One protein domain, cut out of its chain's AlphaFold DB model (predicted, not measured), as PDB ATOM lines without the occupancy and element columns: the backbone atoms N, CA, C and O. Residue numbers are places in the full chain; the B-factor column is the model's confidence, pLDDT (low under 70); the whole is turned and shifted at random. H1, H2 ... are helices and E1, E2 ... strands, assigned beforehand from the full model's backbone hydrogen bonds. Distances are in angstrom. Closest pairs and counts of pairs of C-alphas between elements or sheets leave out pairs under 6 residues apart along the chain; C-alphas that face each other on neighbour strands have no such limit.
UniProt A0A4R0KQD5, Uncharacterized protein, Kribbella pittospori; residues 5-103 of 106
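This is residues 5 to 103 of the 106 residues of an uncharacterized protein of Kribbella pittospori (UniProt A0A4R0KQD5). What is the main picture? A sheet of four strands, curled like part of a barrel, has the long helix H1 packed over E3 and E4, with the short helix H2 near H1 and E2. Residues 74 to 75 pair with residues 18 to 19 of E2, and residues 77 to 78 with residues 52 to 53. What is it made of? The printed part has 99 residues with E1, E2, H1, H2, E3 and E4 along the chain; the antiparallel sheet runs E2, E1, E3, E4, and the class is mixed, helices and strands. It is compact, with a radius of gyration of the C-alphas of 12.5 A and spans of 36 by 32 by 24 A.

Where are the first strands? E1, residues 5 to 13, begins at C-alpha (39.166, -17.761, 38.526) and is 24.6 A long; E2 is residues 17 to 22. What follows? H1, residues 32 to 48, is 24.4 A long, and H2 is residues 65 to 69. E3 is residues 87 to 93; E4, residues 96 to 102, ends at C-alpha (47.812, -8.040, 44.069).

How do the strands pair? N 11 and O 19 are 2.9 A apart in hairpin E1 and E2, N 8 and O 88 3.0 A between E1 and E3, and N 89 and O 100 2.9 A in hairpin E3 and E4. Where are the helices? H1 is on one face, making two layers, helix over sheet, at a height over the sheet of 8.3 A; its closest C-alphas to E4 are Ala 45 and Glu 100, 5.2 A. H1 touches H2 with residues 35 to 39 alone, closest at C-alphas 39 and 65, 6.4 A; H2 only grazes the sheet with residues 67 to 69. In H1 and H2 every O i to N i+4 pair is within hydrogen-bond range. How is E2 joined to E3? E2, H1 H2 and E3 form a split strand-helix-strand unit, two strands running the same way with E1 between them, and its crossover is left-handed.

How large is it? The farthest C-alphas, of Asp 15 and Asp 94, are 37.3 A apart. Is anything missing or uncertain? The printed part has no cut, the links H1 to H2 and H2 to E3 are long, and no printed residue is under 70 in pLDDT.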
ATOM      1  N   ARG A   5      38.207 -18.793  38.155       92.31
ATOM      2  CA  ARG A   5      39.166 -17.761  38.526       92.31
ATOM      3  C   ARG A   5      39.690 -17.125  37.248       92.31
ATOM      4  O   ARG A   5      40.158 -17.833  36.363       92.31
ATOM      5  N   TYR A   6      39.624 -15.801  37.180       94.50
ATOM      6  CA  TYR A   6      40.304 -15.034  36.146       94.50
ATOM      7  C   TYR A   6      41.530 -14.370  36.772       94.50
ATOM      8  O   TYR A   6      41.416 -13.641  37.758       94.50
ATOM      9  N   VAL A   7      42.708 -14.658  36.234       96.06
ATOM     10  CA  VAL A   7      43.985 -14.083  36.665       96.06
ATOM     11  C   VAL A   7      44.668 -13.476  35.457       96.06
ATOM     12  O   VAL A   7      44.797 -14.136  34.430       96.06
ATOM     13  N   ALA A   8      45.142 -12.242  35.583       97.06
ATOM     14  CA  ALA A   8      45.953 -11.612  34.552       97.06
ATOM     15  C   ALA A   8      47.083 -10.786  35.156       97.06
ATOM     16  O   ALA A   8      46.884 -10.078  36.142       97.06
ATOM     17  N   ARG A   9      48.267 -10.831  34.547       96.50
ATOM     18  CA  ARG A   9      49.334  -9.871  34.829       96.50
ATOM     19  C   ARG A   9      48.943  -8.513  34.248       96.50
ATOM     20  O   ARG A   9      48.444  -8.443  33.128       96.50
ATOM     21  N   ILE A  10      49.168  -7.442  35.000       96.06
ATOM     22  CA  ILE A  10      48.997  -6.071  34.519       96.06
ATOM     23  C   ILE A  10      50.340  -5.614  33.955       96.06
ATOM     24  O   ILE A  10      51.333  -5.540  34.680       96.06
ATOM     25  N   VAL A  11      50.370  -5.335  32.654       94.62
ATOM     26  CA  VAL A  11      51.571  -4.912  31.932       94.62
ATOM     27  C   VAL A  11      51.409  -3.474  31.479       94.62
ATOM     28  O   VAL A  11      50.502  -3.162  30.712       94.62
ATOM     29  N   GLU A  12      52.306  -2.605  31.935       92.50
ATOM     30  CA  GLU A  12      52.425  -1.242  31.421       92.50
ATOM     31  C   GLU A  12      52.916  -1.265  29.967       92.50
ATOM     32  O   GLU A  12      53.912  -1.905  29.619       92.50
ATOM     33  N   VAL A  13      52.206  -0.538  29.117       91.50
ATOM     34  CA  VAL A  13      52.564  -0.230  27.740       91.50
ATOM     35  C   VAL A  13      52.994   1.238  27.735       91.50
ATOM     36  O   VAL A  13      52.140   2.112  27.915       91.50
ATOM     37  N   PRO A  14      54.297   1.532  27.561       88.56
ATOM     38  CA  PRO A  14      54.828   2.887  27.663       88.56
ATOM     39  C   PRO A  14      54.030   3.881  26.825       88.56
ATOM     40  O   PRO A  14      53.726   3.601  25.670       88.56
ATOM     41  N   ASP A  15      53.660   5.006  27.435       87.25
ATOM     42  CA  ASP A  15      52.845   6.080  26.848       87.25
ATOM     43  C   ASP A  15      51.427   5.684  26.399       87.25
ATOM     44  O   ASP A  15      50.659   6.559  25.996       87.25
ATOM     45  N   HIS A  16      51.049   4.410  26.551       89.94
ATOM     46  CA  HIS A  16      49.778   3.862  26.095       89.94
ATOM     47  C   HIS A  16      48.869   3.321  27.215       89.94
ATOM     48  O   HIS A  16      47.670   3.139  27.016       89.94
ATOM     49  N   GLY A  17      49.368   3.121  28.428       93.06
ATOM     50  CA  GLY A  17      48.557   2.654  29.554       93.06
ATOM     51  C   GLY A  17      48.820   1.190  29.850       93.06
ATOM     52  O   GLY A  17      49.977   0.806  29.898       93.06
ATOM     53  N   ILE A  18      47.796   0.355  30.038       94.50
ATOM     54  CA  ILE A  18      48.014  -1.033  30.480       94.50
ATOM     55  C   ILE A  18      47.355  -2.072  29.591       94.50
ATOM     56  O   ILE A  18      46.317  -1.844  28.975       94.50
ATOM     57  N   LYS A  19      47.925  -3.266  29.611       95.31
ATOM     58  CA  LYS A  19      47.399  -4.466  28.985       95.31
ATOM     59  C   LYS A  19      47.245  -5.555  30.044       95.31
ATOM     60  O   LYS A  19      48.075  -5.662  30.946       95.31
ATOM     61  N   LEU A  20      46.185  -6.353  29.943       96.06
ATOM     62  CA  LEU A  20      46.065  -7.579  30.729       96.06
ATOM     63  C   LEU A  20      46.721  -8.722  29.966       96.06
ATOM     64  O   LEU A  20      46.478  -8.890  28.779       96.06
ATOM     65  N   GLU A  21      47.535  -9.513  30.646       96.44
ATOM     66  CA  GLU A  21      48.044 -10.781  30.131       96.44
ATOM     67  C   GLU A  21      47.469 -11.912  30.985       96.44
ATOM     68  O   GLU A  21      47.971 -12.155  32.088       96.44
ATOM     69  N   PRO A  22      46.383 -12.563  30.534       95.38
ATOM     70  CA  PRO A  22      45.770 -13.665  31.263       95.38
ATOM     71  C   PRO A  22      46.768 -14.798  31.517       95.38
ATOM     72  O   PRO A  22      47.570 -15.136  30.647       95.38
ATOM     73  N   ALA A  23      46.711 -15.398  32.705       93.56
ATOM     74  CA  ALA A  23      47.433 -16.636  32.985       93.56
ATOM     75  C   ALA A  23      46.877 -17.788  32.126       93.56
ATOM     76  O   ALA A  23      45.708 -17.765  31.744       93.56
ATOM     77  N   GLU A  24      47.690 -18.813  31.849       88.25
ATOM     78  CA  GLU A  24      47.281 -19.955  31.008       88.25
ATOM     79  C   GLU A  24      46.056 -20.709  31.558       88.25
ATOM     80  O   GLU A  24      45.273 -21.258  30.788       88.25
ATOM     81  N   ASP A  25      45.880 -20.728  32.881       87.25
ATOM     82  CA  ASP A  25      44.758 -21.354  33.585       87.25
ATOM     83  C   ASP A  25      43.613 -20.376  33.907       87.25
ATOM     84  O   ASP A  25      42.636 -20.748  34.563       87.25
ATOM     85  N   SER A  26      43.720 -19.124  33.451       89.31
ATOM     86  CA  SER A  26      42.697 -18.101  33.634       89.31
ATOM     87  C   SER A  26      41.463 -18.411  32.794       89.31
ATOM     88  O   SER A  26      41.553 -18.668  31.594       89.31
ATOM     89  N   VAL A  27      40.287 -18.337  33.415       86.00
ATOM     90  CA  VAL A  27      39.010 -18.578  32.739       86.00
ATOM     91  C   VAL A  27      38.231 -17.274  32.652       86.00
ATOM     92  O   VAL A  27      37.770 -16.747  33.667       86.00
ATOM     93  N   ALA A  28      38.067 -16.759  31.433       86.31
ATOM     94  CA  ALA A  28      37.101 -15.706  31.145       86.31
ATOM     95  C   ALA A  28      35.701 -16.325  30.938       86.31
ATOM     96  O   ALA A  28      35.599 -17.422  30.388       86.31
ATOM     97  N   PRO A  29      34.618 -15.669  31.384       88.25
ATOM     98  CA  PRO A  29      33.259 -16.093  31.061       88.25
ATOM     99  C   PRO A  29      32.935 -15.926  29.570       88.25
ATOM    100  O   PRO A  29      33.392 -14.972  28.953       88.25
ATOM    101  N   ASP A  30      32.051 -16.774  29.034       86.31
ATOM    102  CA  ASP A  30      31.604 -16.694  27.630       86.31
ATOM    103  C   ASP A  30      30.254 -15.972  27.462       86.31
ATOM    104  O   ASP A  30      29.855 -15.597  26.358       86.31
ATOM    105  N   GLN A  31      29.492 -15.814  28.549       89.75
ATOM    106  CA  GLN A  31      28.173 -15.186  28.489       89.75
ATOM    107  C   GLN A  31      28.305 -13.659  28.551       89.75
ATOM    108  O   GLN A  31      28.929 -13.151  29.485       89.75
ATOM    109  N   PRO A  32      27.640 -12.894  27.661       90.56
ATOM    110  CA  PRO A  32      27.801 -11.438  27.595       90.56
ATOM    111  C   PRO A  32      27.566 -10.710  28.926       90.56
ATOM    112  O   PRO A  32      28.275  -9.768  29.270       90.56
ATOM    113  N   THR A  33      26.579 -11.147  29.712       91.12
ATOM    114  CA  THR A  33      26.306 -10.565  31.036       91.12
ATOM    115  C   THR A  33      27.463 -10.795  32.004       91.12
ATOM    116  O   THR A  33      27.825  -9.891  32.749       91.12
ATOM    117  N   GLU A  34      28.059 -11.983  31.987       91.31
ATOM    118  CA  GLU A  34      29.165 -12.347  32.875       91.31
ATOM    119  C   GLU A  34      30.447 -11.603  32.481       91.31
ATOM    120  O   GLU A  34      31.130 -11.071  33.354       91.31
ATOM    121  N   VAL A  35      30.708 -11.462  31.176       93.25
ATOM    122  CA  VAL A  35      31.787 -10.621  30.627       93.25
ATOM    123  C   VAL A  35      31.639  -9.169  31.090       93.25
ATOM    124  O   VAL A  35      32.592  -8.580  31.604       93.25
ATOM    125  N   ASN A  36      30.435  -8.597  30.988       93.62
ATOM    126  CA  ASN A  36      30.155  -7.231  31.444       93.62
ATOM    127  C   ASN A  36      30.392  -7.052  32.951       93.62
ATOM    128  O   ASN A  36      30.982  -6.056  33.378       93.62
ATOM    129  N   LEU A  37      29.937  -8.009  33.764       94.19
ATOM    130  CA  LEU A  37      30.135  -7.971  35.211       94.19
ATOM    131  C   LEU A  37      31.616  -8.091  35.575       94.19
ATOM    132  O   LEU A  37      32.081  -7.356  36.447       94.19
ATOM    133  N   LEU A  38      32.364  -8.958  34.887       94.56
ATOM    134  CA  LEU A  38      33.803  -9.087  35.085       94.56
ATOM    135  C   LEU A  38      34.521  -7.788  34.709       94.56
ATOM    136  O   LEU A  38      35.265  -7.257  35.528       94.56
ATOM    137  N   GLY A  39      34.240  -7.217  33.536       94.69
ATOM    138  CA  GLY A  39      34.829  -5.946  33.104       94.69
ATOM    139  C   GLY A  39      34.593  -4.806  34.103       94.69
ATOM    140  O   GLY A  39      35.509  -4.049  34.425       94.69
ATOM    141  N   MET A  40      33.386  -4.721  34.668       95.81
ATOM    142  CA  MET A  40      33.067  -3.744  35.709       95.81
ATOM    143  C   MET A  40      33.822  -4.010  37.019       95.81
ATOM    144  O   MET A  40      34.370  -3.074  37.602       95.81
ATOM    145  N   ALA A  41      33.896  -5.262  37.476       96.38
ATOM    146  CA  ALA A  41      34.659  -5.618  38.674       96.38
ATOM    147  C   ALA A  41      36.157  -5.306  38.517       96.38
ATOM    148  O   ALA A  41      36.784  -4.809  39.453       96.38
ATOM    149  N   ILE A  42      36.713  -5.513  37.321       96.38
ATOM    150  CA  ILE A  42      38.088  -5.137  36.977       96.38
ATOM    151  C   ILE A  42      38.283  -3.623  37.074       96.38
ATOM    152  O   ILE A  42      39.209  -3.171  37.745       96.38
ATOM    153  N   ALA A  43      37.403  -2.830  36.457       95.88
ATOM    154  CA  ALA A  43      37.487  -1.370  36.508       95.88
ATOM    155  C   ALA A  43      37.427  -0.838  37.953       95.88
ATOM    156  O   ALA A  43      38.180   0.066  38.319       95.88
ATOM    157  N   LEU A  44      36.573  -1.432  38.794       96.75
ATOM    158  CA  LEU A  44      36.479  -1.107  40.218       96.75
ATOM    159  C   LEU A  44      37.762  -1.465  40.981       96.75
ATOM    160  O   LEU A  44      38.241  -0.652  41.770       96.75
ATOM    161  N   ALA A  45      38.339  -2.643  40.728       96.94
ATOM    162  CA  ALA A  45      39.586  -3.076  41.359       96.94
ATOM    163  C   ALA A  45      40.773  -2.179  40.975       96.94
ATOM    164  O   ALA A  45      41.544  -1.777  41.845       96.94
ATOM    165  N   LEU A  46      40.888  -1.807  39.695       96.38
ATOM    166  CA  LEU A  46      41.902  -0.866  39.212       96.38
ATOM    167  C   LEU A  46      41.747   0.508  39.878       96.38
ATOM    168  O   LEU A  46      42.720   1.059  40.394       96.38
ATOM    169  N   GLY A  47      40.519   1.032  39.941       96.00
ATOM    170  CA  GLY A  47      40.230   2.291  40.629       96.00
ATOM    171  C   GLY A  47      40.576   2.247  42.122       96.00
ATOM    172  O   GLY A  47      41.201   3.176  42.635       96.00
ATOM    173  N   ALA A  48      40.237   1.154  42.814       96.44
ATOM    174  CA  ALA A  48      40.580   0.946  44.224       96.44
ATOM    175  C   ALA A  48      42.098   0.848  44.455       96.44
ATOM    176  O   ALA A  48      42.602   1.351  45.457       96.44
ATOM    177  N   ALA A  49      42.827   0.259  43.506       95.69
ATOM    178  CA  ALA A  49      44.285   0.186  43.510       95.69
ATOM    179  C   ALA A  49      44.971   1.504  43.103       95.69
ATOM    180  O   ALA A  49      46.196   1.583  43.106       95.69
ATOM    181  N   GLY A  50      44.206   2.551  42.771       95.56
ATOM    182  CA  GLY A  50      44.730   3.882  42.465       95.56
ATOM    183  C   GLY A  50      45.131   4.101  41.007       95.56
ATOM    184  O   GLY A  50      45.720   5.145  40.711       95.56
ATOM    185  N   TYR A  51      44.797   3.175  40.101       95.25
ATOM    186  CA  TYR A  51      44.968   3.388  38.665       95.25
ATOM    187  C   TYR A  51      44.096   4.550  38.206       95.25
ATOM    188  O   TYR A  51      42.962   4.733  38.657       95.25
ATOM    189  N   ARG A  52      44.629   5.352  37.287       94.12
ATOM    190  CA  ARG A  52      43.948   6.548  36.783       94.12
ATOM    191  C   ARG A  52      43.737   6.454  35.290       94.12
ATOM    192  O   ARG A  52      44.524   5.828  34.592       94.12
ATOM    193  N   HIS A  53      42.694   7.120  34.814       91.88
ATOM    194  CA  HIS A  53      42.439   7.236  33.388       91.88
ATOM    195  C   HIS A  53      43.614   7.923  32.670       91.88
ATOM    196  O   HIS A  53      44.069   8.990  33.088       91.88
ATOM    197  N   HIS A  54      44.069   7.320  31.575       90.50
ATOM    198  CA  HIS A  54      45.047   7.867  30.641       90.50
ATOM    199  C   HIS A  54      44.307   8.442  29.434       90.50
ATOM    200  O   HIS A  54      43.577   7.726  28.760       90.50
ATOM    201  N   ALA A  55      44.468   9.738  29.162       85.06
ATOM    202  CA  ALA A  55      43.616  10.495  28.233       85.06
ATOM    203  C   ALA A  55      43.856  10.216  26.733       85.06
ATOM    204  O   ALA A  55      43.517  11.043  25.888       85.06
ATOM    205  N   GLU A  56      44.449   9.080  26.387       84.75
ATOM    206  CA  GLU A  56      44.718   8.727  25.001       84.75
ATOM    207  C   GLU A  56      43.451   8.247  24.292       84.75
ATOM    208  O   GLU A  56      42.702   7.406  24.793       84.75
ATOM    209  N   GLN A  57      43.214   8.785  23.097       82.38
ATOM    210  CA  GLN A  57      42.080   8.391  22.278       82.38
ATOM    211  C   GLN A  57      42.252   6.949  21.794       82.38
ATOM    212  O   GLN A  57      43.318   6.549  21.323       82.38
ATOM    213  N   ARG A  58      41.175   6.172  21.887       83.50
ATOM    214  CA  ARG A  58      41.136   4.785  21.436       83.50
ATOM    215  C   ARG A  58      40.133   4.606  20.314       83.50
ATOM    216  O   ARG A  58      39.123   5.307  20.262       83.50
ATOM    217  N   ASP A  59      40.424   3.643  19.450       86.38
ATOM    218  CA  ASP A  59      39.460   3.150  18.480       86.38
ATOM    219  C   ASP A  59      38.387   2.329  19.219       86.38
ATOM    220  O   ASP A  59      38.720   1.292  19.803       86.38
ATOM    221  N   PRO A  60      37.121   2.776  19.245       83.94
ATOM    222  CA  PRO A  60      36.060   2.061  19.942       83.94
ATOM    223  C   PRO A  60      35.779   0.676  19.347       83.94
ATOM    224  O   PRO A  60      35.290  -0.185  20.073       83.94
ATOM    225  N   GLU A  61      36.102   0.429  18.072       87.81
ATOM    226  CA  GLU A  61      35.901  -0.884  17.442       87.81
ATOM    227  C   GLU A  61      36.894  -1.933  17.967       87.81
ATOM    228  O   GLU A  61      36.609  -3.128  17.937       87.81
ATOM    229  N   LEU A  62      38.035  -1.488  18.507       85.69
ATOM    230  CA  LEU A  62      39.075  -2.348  19.078       85.69
ATOM    231  C   LEU A  62      38.981  -2.478  20.609       85.69
ATOM    232  O   LEU A  62      39.592  -3.368  21.193       85.69
ATOM    233  N   GLN A  63      38.236  -1.597  21.281       88.12
ATOM    234  CA  GLN A  63      38.114  -1.554  22.746       88.12
ATOM    235  C   GLN A  63      36.902  -2.351  23.243       88.12
ATOM    236  O   GLN A  63      36.005  -1.818  23.900       88.12
ATOM    237  N   THR A  64      36.871  -3.642  22.921       92.00
ATOM    238  CA  THR A  64      35.843  -4.566  23.415       92.00
ATOM    239  C   THR A  64      36.273  -5.200  24.740       92.00
ATOM    240  O   THR A  64      37.463  -5.292  25.050       92.00
ATOM    241  N   LEU A  65      35.304  -5.660  25.540       93.00
ATOM    242  CA  LEU A  65      35.617  -6.401  26.765       93.00
ATOM    243  C   LEU A  65      36.321  -7.727  26.463       93.00
ATOM    244  O   LEU A  65      37.225  -8.100  27.199       93.00
ATOM    245  N   ASP A  66      35.983  -8.392  25.359       92.25
ATOM    246  CA  ASP A  66      36.662  -9.623  24.950       92.25
ATOM    247  C   ASP A  66      38.135  -9.356  24.616       92.25
ATOM    248  O   ASP A  66      39.018 -10.064  25.100       92.25
ATOM    249  N   ALA A  67      38.428  -8.280  23.876       93.06
ATOM    250  CA  ALA A  67      39.801  -7.878  23.570       93.06
ATOM    251  C   ALA A  67      40.575  -7.463  24.834       93.06
ATOM    252  O   ALA A  67      41.776  -7.695  24.944       93.06
ATOM    253  N   LEU A  68      39.903  -6.874  25.823       93.69
ATOM    254  CA  LEU A  68      40.493  -6.578  27.129       93.69
ATOM    255  C   LEU A  68      40.845  -7.863  27.889       93.69
ATOM    256  O   LEU A  68      41.961  -7.992  28.392       93.69
ATOM    257  N   LEU A  69      39.902  -8.807  27.976       94.19
ATOM    258  CA  LEU A  69      40.033 -10.038  28.764       94.19
ATOM    259  C   LEU A  69      40.976 -11.067  28.135       94.19
ATOM    260  O   LEU A  69      41.500 -11.920  28.840       94.19
ATOM    261  N   THR A  70      41.203 -10.996  26.828       92.88
ATOM    262  CA  THR A  70      42.173 -11.842  26.111       92.88
ATOM    263  C   THR A  70      43.563 -11.219  26.041       92.88
ATOM    264  O   THR A  70      44.518 -11.881  25.638       92.88
ATOM    265  N   GLY A  71      43.708  -9.956  26.447       92.94
ATOM    266  CA  GLY A  71      44.963  -9.243  26.273       92.94
ATOM    267  C   GLY A  71      45.252  -8.951  24.806       92.94
ATOM    268  O   GLY A  71      46.363  -9.151  24.331       92.94
ATOM    269  N   GLU A  72      44.275  -8.466  24.060       93.31
ATOM    270  CA  GLU A  72      44.462  -7.927  22.711       93.31
ATOM    271  C   GLU A  72      44.375  -6.395  22.709       93.31
ATOM    272  O   GLU A  72      45.061  -5.737  21.928       93.31
ATOM    273  N   ALA A  73      43.616  -5.813  23.644       93.50
ATOM    274  CA  ALA A  73      43.450  -4.371  23.782       93.50
ATOM    275  C   ALA A  73      44.384  -3.755  24.838       93.50
ATOM    276  O   ALA A  73      44.575  -4.290  25.932       93.50
ATOM    277  N   VAL A  74      44.916  -2.569  24.521       93.19
ATOM    278  CA  VAL A  74      45.538  -1.671  25.505       93.19
ATOM    279  C   VAL A  74      44.463  -0.761  26.082       93.19
ATOM    280  O   VAL A  74      43.769  -0.060  25.341       93.19
ATOM    281  N   MET A  75      44.340  -0.762  27.403       91.50
ATOM    282  CA  MET A  75      43.358   0.008  28.145       91.50
ATOM    283  C   MET A  75      43.904   1.381  28.560       91.50
ATOM    284  O   MET A  75      45.083   1.499  28.910       91.50
ATOM    285  N   PRO A  76      43.047   2.416  28.620       92.06
ATOM    286  CA  PRO A  76      43.427   3.772  29.010       92.06
ATOM    287  C   PRO A  76      43.535   3.920  30.538       92.06
ATOM    288  O   PRO A  76      42.912   4.796  31.135       92.06
ATOM    289  N   TRP A  77      44.315   3.061  31.192       93.50
ATOM    290  CA  TRP A  77      44.659   3.180  32.611       93.50
ATOM    291  C   TRP A  77      46.158   3.354  32.772       93.50
ATOM    292  O   TRP A  77      46.923   2.833  31.972       93.50
ATOM    293  N   ARG A  78      46.571   4.051  33.827       92.75
ATOM    294  CA  ARG A  78      47.971   4.224  34.207       92.75
ATOM    295  C   ARG A  78      48.172   3.796  35.649       92.75
ATOM    296  O   ARG A  78      47.401   4.233  36.515       92.75
ATOM    297  N   SER A  79      49.185   2.967  35.896       90.69
ATOM    298  CA  SER A  79      49.559   2.551  37.243       90.69
ATOM    299  C   SER A  79      49.982   3.752  38.096       90.69
ATOM    300  O   SER A  79      50.623   4.683  37.598       90.69
ATOM    301  N   PRO A  80      49.651   3.755  39.399       88.12
ATOM    302  CA  PRO A  80      50.246   4.689  40.350       88.12
ATOM    303  C   PRO A  80      51.740   4.412  40.603       88.12
ATOM    304  O   PRO A  80      52.429   5.287  41.124       88.12
ATOM    305  N   ASP A  81      52.227   3.219  40.249       85.62
ATOM    306  CA  ASP A  81      53.615   2.780  40.382       85.62
ATOM    307  C   ASP A  81      54.064   2.019  39.122       85.62
ATOM    308  O   ASP A  81      53.796   0.823  38.959       85.62
ATOM    309  N   GLU A  82      54.758   2.731  38.231       74.19
ATOM    310  CA  GLU A  82      55.270   2.219  36.950       74.19
ATOM    311  C   GLU A  82      56.373   1.151  37.118       74.19
ATOM    312  O   GLU A  82      56.736   0.483  36.153       74.19
ATOM    313  N   SER A  83      56.916   0.964  38.331       73.50
ATOM    314  CA  SER A  83      57.974  -0.022  38.601       73.50
ATOM    315  C   SER A  83      57.451  -1.407  38.997       73.50
ATOM    316  O   SER A  83      58.226  -2.361  39.104       73.50
ATOM    317  N   SER A  84      56.137  -1.530  39.200       77.38
ATOM    318  CA  SER A  84      55.479  -2.763  39.623       77.38
ATOM    319  C   SER A  84      54.832  -3.502  38.444       77.38
ATOM    320  O   SER A  84      54.351  -2.894  37.493       77.38
ATOM    321  N   SER A  85      54.799  -4.837  38.497       83.56
ATOM    322  CA  SER A  85      54.029  -5.676  37.562       83.56
ATOM    323  C   SER A  85      53.049  -6.554  38.343       83.56
ATOM    324  O   SER A  85      53.291  -7.754  38.499       83.56
ATOM    325  N   PRO A  86      51.996  -5.950  38.922       94.31
ATOM    326  CA  PRO A  86      51.040  -6.666  39.748       94.31
ATOM    327  C   PRO A  86      50.126  -7.560  38.902       94.31
ATOM    328  O   PRO A  86      50.117  -7.527  37.672       94.31
ATOM    329  N   TYR A  87      49.314  -8.346  39.592       96.38
ATOM    330  CA  TYR A  87      48.311  -9.225  39.025       96.38
ATOM    331  C   TYR A  87      46.920  -8.744  39.400       96.38
ATOM    332  O   TYR A  87      46.662  -8.327  40.524       96.38
ATOM    333  N   LEU A  88      46.001  -8.857  38.460       96.50
ATOM    334  CA  LEU A  88      44.574  -8.762  38.673       96.50
ATOM    335  C   LEU A  88      44.042 -10.172  38.951       96.50
ATOM    336  O   LEU A  88      44.186 -11.062  38.113       96.50
ATOM    337  N   VAL A  89      43.433 -10.380  40.117       96.44
ATOM    338  CA  VAL A  89      42.868 -11.671  40.528       96.44
ATOM    339  C   VAL A  89      41.377 -11.509  40.777       96.44
ATOM    340  O   VAL A  89      40.973 -10.781  41.679       96.44
ATOM    341  N   CYS A  90      40.566 -12.224  40.002       95.56
ATOM    342  CA  CYS A  90      39.114 -12.208  40.077       95.56
ATOM    343  C   CYS A  90      38.564 -13.597  40.420       95.56
ATOM    344  O   CYS A  90      38.860 -14.581  39.741       95.56
ATOM    345  N   GLN A  91      37.736 -13.671  41.461       94.06
ATOM    346  CA  GLN A  91      36.967 -14.864  41.819       94.06
ATOM    347  C   GLN A  91      35.570 -14.763  41.212       94.06
ATOM    348  O   GLN A  91      34.872 -13.778  41.456       94.06
ATOM    349  N   LEU A  92      35.160 -15.763  40.431       90.19
ATOM    350  CA  LEU A  92      33.855 -15.812  39.770       90.19
ATOM    351  C   LEU A  92      32.870 -16.593  40.657       90.19
ATOM    352  O   LEU A  92      32.732 -17.810  40.527       90.19
ATOM    353  N   ASN A  93      32.215 -15.895  41.589       82.75
ATOM    354  CA  ASN A  93      31.309 -16.499  42.570       82.75
ATOM    355  C   ASN A  93      29.850 -16.365  42.118       82.75
ATOM    356  O   ASN A  93      29.276 -15.288  42.258       82.75
ATOM    357  N   ASP A  94      29.251 -17.431  41.580       74.81
ATOM    358  CA  ASP A  94      27.811 -17.526  41.266       74.81
ATOM    359  C   ASP A  94      27.194 -16.246  40.656       74.81
ATOM    360  O   ASP A  94      26.147 -15.755  41.076       74.81
ATOM    361  N   GLY A  95      27.867 -15.694  39.639       70.38
ATOM    362  CA  GLY A  95      27.414 -14.518  38.888       70.38
ATOM    363  C   GLY A  95      27.895 -13.164  39.414       70.38
ATOM    364  O   GLY A  95      27.589 -12.153  38.794       70.38
ATOM    365  N   LEU A  96      28.664 -13.110  40.505       83.81
ATOM    366  CA  LEU A  96      29.248 -11.877  41.038       83.81
ATOM    367  C   LEU A  96      30.779 -11.992  41.116       83.81
ATOM    368  O   LEU A  96      31.309 -12.612  42.043       83.81
ATOM    369  N   PRO A  97      31.511 -11.412  40.148       92.12
ATOM    370  CA  PRO A  97      32.963 -11.399  40.188       92.12
ATOM    371  C   PRO A  97      33.473 -10.434  41.264       92.12
ATOM    372  O   PRO A  97      33.056  -9.278  41.328       92.12
ATOM    373  N   THR A  98      34.430 -10.895  42.067       94.38
ATOM    374  CA  THR A  98      35.184 -10.050  43.004       94.38
ATOM    375  C   THR A  98      36.630  -9.994  42.547       94.38
ATOM    376  O   THR A  98      37.281 -11.035  42.498       94.38
ATOM    377  N   CYS A  99      37.126  -8.797  42.234       96.50
ATOM    378  CA  CYS A  99      38.475  -8.580  41.717       96.50
ATOM    379  C   CYS A  99      39.338  -7.765  42.684       96.50
ATOM    380  O   CYS A  99      38.849  -6.861  43.361       96.50
ATOM    381  N   GLU A 100      40.635  -8.051  42.694       97.12
ATOM    382  CA  GLU A 100      41.644  -7.330  43.467       97.12
ATOM    383  C   GLU A 100      42.951  -7.239  42.669       97.12
ATOM    384  O   GLU A 100      43.305  -8.168  41.940       97.12
ATOM    385  N   VAL A 101      43.678  -6.129  42.820       96.44
ATOM    386  CA  VAL A 101      45.057  -6.002  42.330       96.44
ATOM    387  C   VAL A 101      46.010  -6.449  43.434       96.44
ATOM    388  O   VAL A 101      45.977  -5.915  44.540       96.44
ATOM    389  N   ARG A 102      46.871  -7.418  43.133       94.75
ATOM    390  CA  ARG A 102      47.812  -8.040  44.069       94.75
ATOM    391  C   ARG A 102      49.241  -7.982  43.536       94.75
ATOM    392  O   ARG A 102      49.434  -8.052  42.328       94.75
ATOM    393  N   PRO A 103      50.266  -7.910  44.398       90.44
ATOM    394  CA  PRO A 103      51.660  -7.953  43.950       90.44
ATOM    395  C   PRO A 103      52.060  -9.324  43.375       90.44
ATOM    396  O   PRO A 103      52.951  -9.403  42.534       90.44
TER     397      PRO A 103